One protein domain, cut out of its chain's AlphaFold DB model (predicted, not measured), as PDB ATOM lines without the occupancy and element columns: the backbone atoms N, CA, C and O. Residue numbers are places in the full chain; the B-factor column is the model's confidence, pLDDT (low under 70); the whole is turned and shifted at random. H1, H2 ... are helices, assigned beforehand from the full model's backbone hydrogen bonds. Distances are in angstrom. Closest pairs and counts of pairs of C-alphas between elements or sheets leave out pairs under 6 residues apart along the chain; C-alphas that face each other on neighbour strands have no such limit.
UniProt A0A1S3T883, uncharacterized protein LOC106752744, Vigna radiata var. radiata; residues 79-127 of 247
ATOM      1  N   GLN A  79     232.497 238.465 192.716       81.12
ATOM      2  CA  GLN A  79     232.039 239.053 193.981       81.12
ATOM      3  C   GLN A  79     230.983 238.173 194.664       81.12
ATOM      4  O   GLN A  79     231.038 237.954 195.878       81.12
ATOM      5  N   VAL A  80     230.062 237.598 193.885       84.56
ATOM      6  CA  VAL A  80     229.102 236.607 194.400       84.56
ATOM      7  C   VAL A  80     229.847 235.358 194.879       84.56
ATOM      8  O   VAL A  80     229.643 234.908 196.003       84.56
ATOM      9  N   ALA A  81     230.797 234.848 194.095       83.00
ATOM     10  CA  ALA A  81     231.629 233.715 194.485       83.00
ATOM     11  C   ALA A  81     232.450 234.015 195.744       83.00
ATOM     12  O   ALA A  81     232.521 233.164 196.623       83.00
ATOM     13  N   SER A  82     233.014 235.219 195.884       84.62
ATOM     14  CA  SER A  82     233.789 235.626 197.062       84.62
ATOM     15  C   SER A  82     232.924 235.719 198.316       84.62
ATOM     16  O   SER A  82     233.357 235.296 199.383       84.62
ATOM     17  N   THR A  83     231.705 236.253 198.221       87.75
ATOM     18  CA  THR A  83     230.788 236.348 199.372       87.75
ATOM     19  C   THR A  83     230.245 234.981 199.780       87.75
ATOM     20  O   THR A  83     230.166 234.690 200.977       87.75
ATOM     21  N   VAL A  84     229.960 234.105 198.813       91.62
ATOM     22  CA  VAL A  84     229.563 232.712 199.060       91.62
ATOM     23  C   VAL A  84     230.727 231.904 199.638       91.62
ATOM     24  O   VAL A  84     230.535 231.211 200.636       91.62
ATOM     25  N   LEU A  85     231.942 232.026 199.090       90.44
ATOM     26  CA  LEU A  85     233.147 231.382 199.627       90.44
ATOM     27  C   LEU A  85     233.464 231.874 201.033       90.44
ATOM     28  O   LEU A  85     233.758 231.055 201.897       90.44
ATOM     29  N   LEU A  86     233.380 233.182 201.285       88.44
ATOM     30  CA  LEU A  86     233.630 233.760 202.603       88.44
ATOM     31  C   LEU A  86     232.595 233.267 203.619       88.44
ATOM     32  O   LEU A  86     232.964 232.807 204.699       88.44
ATOM     33  N   THR A  87     231.312 233.288 203.256       92.50
ATOM     34  CA  THR A  87     230.221 232.769 204.095       92.50
ATOM     35  C   THR A  87     230.384 231.270 204.352       92.50
ATOM     36  O   THR A  87     230.250 230.812 205.490       92.50
ATOM     37  N   GLY A  88     230.743 230.495 203.327       92.00
ATOM     38  CA  GLY A  88     231.018 229.063 203.433       92.00
ATOM     39  C   GLY A  88     232.225 228.768 204.325       92.00
ATOM     40  O   GLY A  88     232.138 227.940 205.234       92.00
ATOM     41  N   ALA A  89     233.328 229.492 204.137       90.81
ATOM     42  CA  ALA A  89     234.537 229.371 204.942       90.81
ATOM     43  C   ALA A  89     234.270 229.729 206.409       90.81
ATOM     44  O   ALA A  89     234.682 228.980 207.298       90.81
ATOM     45  N   LEU A  90     233.528 230.809 206.675       89.25
ATOM     46  CA  LEU A  90     233.149 231.217 208.026       89.25
ATOM     47  C   LEU A  90     232.237 230.175 208.686       89.25
ATOM     48  O   LEU A  90     232.457 229.804 209.837       89.25
ATOM     49  N   THR A  91     231.279 229.624 207.941       89.12
ATOM     50  CA  THR A  91     230.384 228.561 208.423       89.12
ATOM     51  C   THR A  91     231.169 227.303 208.794       89.12
ATOM     52  O   THR A  91     231.024 226.782 209.902       89.12
ATOM     53  N   VAL A  92     232.066 226.838 207.919       91.62
ATOM     54  CA  VAL A  92     232.927 225.673 208.185       91.62
ATOM     55  C   VAL A  92     233.881 225.948 209.348       91.62
ATOM     56  O   VAL A  92     234.095 225.070 210.189       91.62
ATOM     57  N   PHE A  93     234.444 227.155 209.429       89.44
ATOM     58  CA  PHE A  93     235.341 227.566 210.504       89.44
ATOM     59  C   PHE A  93     234.629 227.575 211.857       89.44
ATOM     60  O   PHE A  93     235.134 226.985 212.816       89.44
ATOM     61  N   LEU A  94     233.440 228.173 211.945       87.94
ATOM     62  CA  LEU A  94     232.631 228.199 213.161       87.94
ATOM     63  C   LEU A  94     232.170 226.792 213.540       87.94
ATOM     64  O   LEU A  94     232.345 226.392 214.690       87.94
ATOM     65  N   PHE A  95     231.697 225.995 212.579       88.38
ATOM     66  CA  PHE A  95     231.310 224.606 212.816       88.38
ATOM     67  C   PHE A  95     232.479 223.779 213.361       88.38
ATOM     68  O   PHE A  95     232.344 223.109 214.388       88.38
ATOM     69  N   ARG A  96     233.666 223.877 212.748       83.44
ATOM     70  CA  ARG A  96     234.883 223.222 213.255       83.44
ATOM     71  C   ARG A  96     235.293 223.753 214.625       83.44
ATOM     72  O   ARG A  96     235.726 222.965 215.467       83.44
ATOM     73  N   THR A  97     235.157 225.050 214.872       83.31
ATOM     74  CA  THR A  97     235.506 225.678 216.154       83.31
ATOM     75  C   THR A  97     234.582 225.201 217.272       83.31
ATOM     76  O   THR A  97     235.058 224.797 218.335       83.31
ATOM     77  N   VAL A  98     233.275 225.145 217.017       83.56
ATOM     78  CA  VAL A  98     232.267 224.618 217.945       83.56
ATOM     79  C   VAL A  98     232.485 223.122 218.179       83.56
ATOM     80  O   VAL A  98     232.590 222.701 219.327       83.56
ATOM     81  N   GLN A  99     232.680 222.324 217.125       82.31
ATOM     82  CA  GLN A  99     233.008 220.893 217.223       82.31
ATOM     83  C   GLN A  99     234.262 220.643 218.073       82.31
ATOM     84  O   GLN A  99     234.278 219.743 218.914       82.31
ATOM     85  N   ARG A 100     235.317 221.452 217.907       81.19
ATOM     86  CA  ARG A 100     236.531 221.373 218.738       81.19
ATOM     87  C   ARG A 100     236.230 221.670 220.208       81.19
ATOM     88  O   ARG A 100     236.709 220.938 221.074       81.19
ATOM     89  N   ARG A 101     235.421 222.693 220.504       74.75
ATOM     90  CA  ARG A 101     235.008 223.021 221.883       74.75
ATOM     91  C   ARG A 101     234.137 221.921 222.497       74.75
ATOM     92  O   ARG A 101     234.372 221.546 223.642       74.75
ATOM     93  N   ILE A 102     233.229 221.322 221.723       77.25
ATOM     94  CA  ILE A 102     232.414 220.177 222.157       77.25
ATOM     95  C   ILE A 102     233.304 218.964 222.463       77.25
ATOM     96  O   ILE A 102     233.124 218.322 223.493       77.25
ATOM     97  N   LYS A 103     234.301 218.658 221.622       76.62
ATOM     98  CA  LYS A 103     235.252 217.556 221.869       76.62
ATOM     99  C   LYS A 103     236.052 217.760 223.161       76.62
ATOM    100  O   LYS A 103     236.204 216.814 223.929       76.62
ATOM    101  N   ARG A 104     236.494 218.992 223.442       72.12
ATOM    102  CA  ARG A 104     237.179 219.336 224.703       72.12
ATOM    103  C   ARG A 104     236.249 219.211 225.918       72.12
ATOM    104  O   ARG A 104     236.650 218.654 226.932       72.12
ATOM    105  N   ALA A 105     234.989 219.630 225.796       65.56
ATOM    106  CA  ALA A 105     233.990 219.438 226.850       65.56
ATOM    107  C   ALA A 105     233.672 217.948 227.102       65.56
ATOM    108  O   ALA A 105     233.483 217.540 228.246       65.56
ATOM    109  N   LYS A 106     233.682 217.108 226.057       65.25
ATOM    110  CA  LYS A 106     233.526 215.649 226.193       65.25
ATOM    111  C   LYS A 106     234.680 215.015 226.980       65.25
ATOM    112  O   LYS A 106     234.426 214.144 227.801       65.25
ATOM    113  N   GLN A 107     235.919 215.483 226.801       63.12
ATOM    114  CA  GLN A 107     237.078 215.000 227.571       63.12
ATOM    115  C   GLN A 107     237.003 215.375 229.062       63.12
ATOM    116  O   GLN A 107     237.385 214.574 229.912       63.12
ATOM    117  N   LEU A 108     236.446 216.545 229.398       53.00
ATOM    118  CA  LEU A 108     236.158 216.914 230.792       53.00
ATOM    119  C   LEU A 108     235.068 216.026 231.414       53.00
ATOM    120  O   LEU A 108     235.125 215.739 232.606       53.00
ATOM    121  N   ARG A 109     234.130 215.530 230.598       57.16
ATOM    122  CA  ARG A 109     233.088 214.580 231.013       57.16
ATOM    123  C   ARG A 109     233.654 213.203 231.391       57.16
ATOM    124  O   ARG A 109     233.209 212.610 232.364       57.16
ATOM    125  N   PHE A 110     234.686 212.727 230.686       52.56
ATOM    126  CA  PHE A 110     235.360 211.457 231.011       52.56
ATOM    127  C   PHE A 110     236.225 211.530 232.282       52.56
ATOM    128  O   PHE A 110     236.395 210.521 232.960       52.56
ATOM    129  N   ARG A 111     236.720 212.716 232.665       56.91
ATOM    130  CA  ARG A 111     237.415 212.930 233.953       56.91
ATOM    131  C   ARG A 111     236.474 213.090 235.148       56.91
ATOM    132  O   ARG A 111     236.947 213.151 236.278       56.91
ATOM    133  N   SER A 112     235.163 213.142 234.925       50.38
ATOM    134  CA  SER A 112     234.171 213.362 235.972       50.38
ATOM    135  C   SER A 112     233.268 212.146 236.200       50.38
ATOM    136  O   SER A 112     232.081 212.331 236.445       50.38
ATOM    137  N   SER A 113     233.770 210.906 236.169       55.44
ATOM    138  CA  SER A 113     232.921 209.737 236.498       55.44
ATOM    139  C   SER A 113     232.303 209.826 237.913       55.44
ATOM    140  O   SER A 113     231.234 209.278 238.170       55.44
ATOM    141  N   GLY A 114     232.889 210.628 238.816       57.12
ATOM    142  CA  GLY A 114     232.255 211.043 240.076       57.12
ATOM    143  C   GLY A 114     231.075 212.018 239.910       57.12
ATOM    144  O   GLY A 114     230.115 211.950 240.673       57.12
ATOM    145  N   ALA A 115     231.088 212.885 238.895       55.22
ATOM    146  CA  ALA A 115     229.975 213.772 238.560       55.22
ATOM    147  C   ALA A 115     228.826 213.054 237.842       55.22
ATOM    148  O   ALA A 115     227.712 213.556 237.907       55.22
ATOM    149  N   GLU A 116     229.039 211.888 237.218       58.88
ATOM    150  CA  GLU A 116     227.917 211.043 236.776       58.88
ATOM    151  C   GLU A 116     227.137 210.504 237.974       58.88
ATOM    152  O   GLU A 116     225.918 210.605 237.978       58.88
ATOM    153  N   LYS A 117     227.811 210.087 239.058       61.03
ATOM    154  CA  LYS A 117     227.132 209.748 240.323       61.03
ATOM    155  C   LYS A 117     226.382 210.950 240.903       61.03
ATOM    156  O   LYS A 117     225.271 210.797 241.402       61.03
ATOM    157  N   SER A 118     226.946 212.157 240.818       60.97
ATOM    158  CA  SER A 118     226.275 213.392 241.260       60.97
ATOM    159  C   SER A 118     225.099 213.784 240.362       60.97
ATOM    160  O   SER A 118     224.069 214.214 240.871       60.97
ATOM    161  N   LEU A 119     225.221 213.603 239.044       71.06
ATOM    162  CA  LEU A 119     224.154 213.805 238.065       71.06
ATOM    163  C   LEU A 119     223.053 212.772 238.291       71.06
ATOM    164  O   LEU A 119     221.899 213.155 238.326       71.06
ATOM    165  N   GLU A 120     223.371 211.500 238.519       67.19
ATOM    166  CA  GLU A 120     222.394 210.465 238.858       67.19
ATOM    167  C   GLU A 120     221.710 210.728 240.200       67.19
ATOM    168  O   GLU A 120     220.496 210.558 240.303       67.19
ATOM    169  N   ARG A 121     222.440 211.216 241.212       67.56
ATOM    170  CA  ARG A 121     221.851 211.672 242.484       67.56
ATOM    171  C   ARG A 121     220.930 212.877 242.278       67.56
ATOM    172  O   ARG A 121     219.820 212.871 242.801       67.56
ATOM    173  N   LEU A 122     221.327 213.850 241.457       67.88
ATOM    174  CA  LEU A 122     220.487 214.984 241.056       67.88
ATOM    175  C   LEU A 122     219.313 214.555 240.168       67.88
ATOM    176  O   LEU A 122     218.239 215.132 240.272       67.88
ATOM    177  N   LYS A 123     219.471 213.532 239.325       69.38
ATOM    178  CA  LYS A 123     218.428 212.951 238.470       69.38
ATOM    179  C   LYS A 123     217.418 212.192 239.323       69.38
ATOM    180  O   LYS A 123     216.231 212.371 239.084       69.38
ATOM    181  N   ARG A 124     217.862 211.461 240.358       66.12
ATOM    182  CA  ARG A 124     217.004 210.846 241.389       66.12
ATOM    183  C   ARG A 124     216.260 211.885 242.225       66.12
ATOM    184  O   ARG A 124     215.060 211.739 242.416       66.12
ATOM    185  N   MET A 125     216.934 212.952 242.660       63.19
ATOM    186  CA  MET A 125     216.295 214.071 243.369       63.19
ATOM    187  C   MET A 125     215.315 214.843 242.474       63.19
ATOM    188  O   MET A 125     214.237 215.235 242.911       63.19
ATOM    189  N   LYS A 126     215.642 215.024 241.192       60.00
ATOM    190  CA  LYS A 126     214.759 215.644 240.199       60.00
ATOM    191  C   LYS A 126     213.570 214.742 239.864       60.00
ATOM    192  O   LYS A 126     212.476 215.255 239.666       60.00
ATOM    193  N   SER A 127     213.741 213.419 239.846       51.59
ATOM    194  CA  SER A 127     212.628 212.476 239.679       51.59
ATOM    195  C   SER A 127     211.762 212.337 240.934       51.59
ATOM    196  O   SER A 127     210.576 212.069 240.794       51.59
TER     197      SER A 127
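Overview. This is residues 79 to 127 of the 247 residues of the protein "uncharacterized protein LOC106752744" of Vigna radiata var. radiata (UniProt A0A1S3T883). From residue 79 you follow one long helix, H1, which turns a corner at a tight link into a shorter helix, H2, making an L with a long and a short arm. Neither arm folds back on the other, and residues 79 to 127 stand free. The printed part has 49 residues with two named helices, H1 then H2, and no named strand; the class is all helix. It is extended, with a radius of gyration of the C-alphas of 19.1 A and spans of 57 by 24 by 5 A.

Along the chain. Find C-alpha 79 at (232.039, 239.053, 193.981); from there H1, residues 79 to 110, runs 46.3 A to C-alpha 110 at (235.360, 211.457, 231.011). H2, residues 113 to 127, runs 20.7 A and ends at C-alpha 127, at (212.628, 212.476, 239.679).

Arrangement. H1 and H2 meet only through their link, Arg 111 and Ser 112. In H1 every O i to N i+4 pair is within hydrogen-bond range; in H2, 10 of 11 are.

Size, cuts and confidence. The two C-alphas farthest apart, of Gln 79 and Met 125, are 57.5 A apart. The printed part has no cut. Look for low confidence, pLDDT under 70, at residues 105 to 118 and 120 to 127; the mean of the printed part is 73.7.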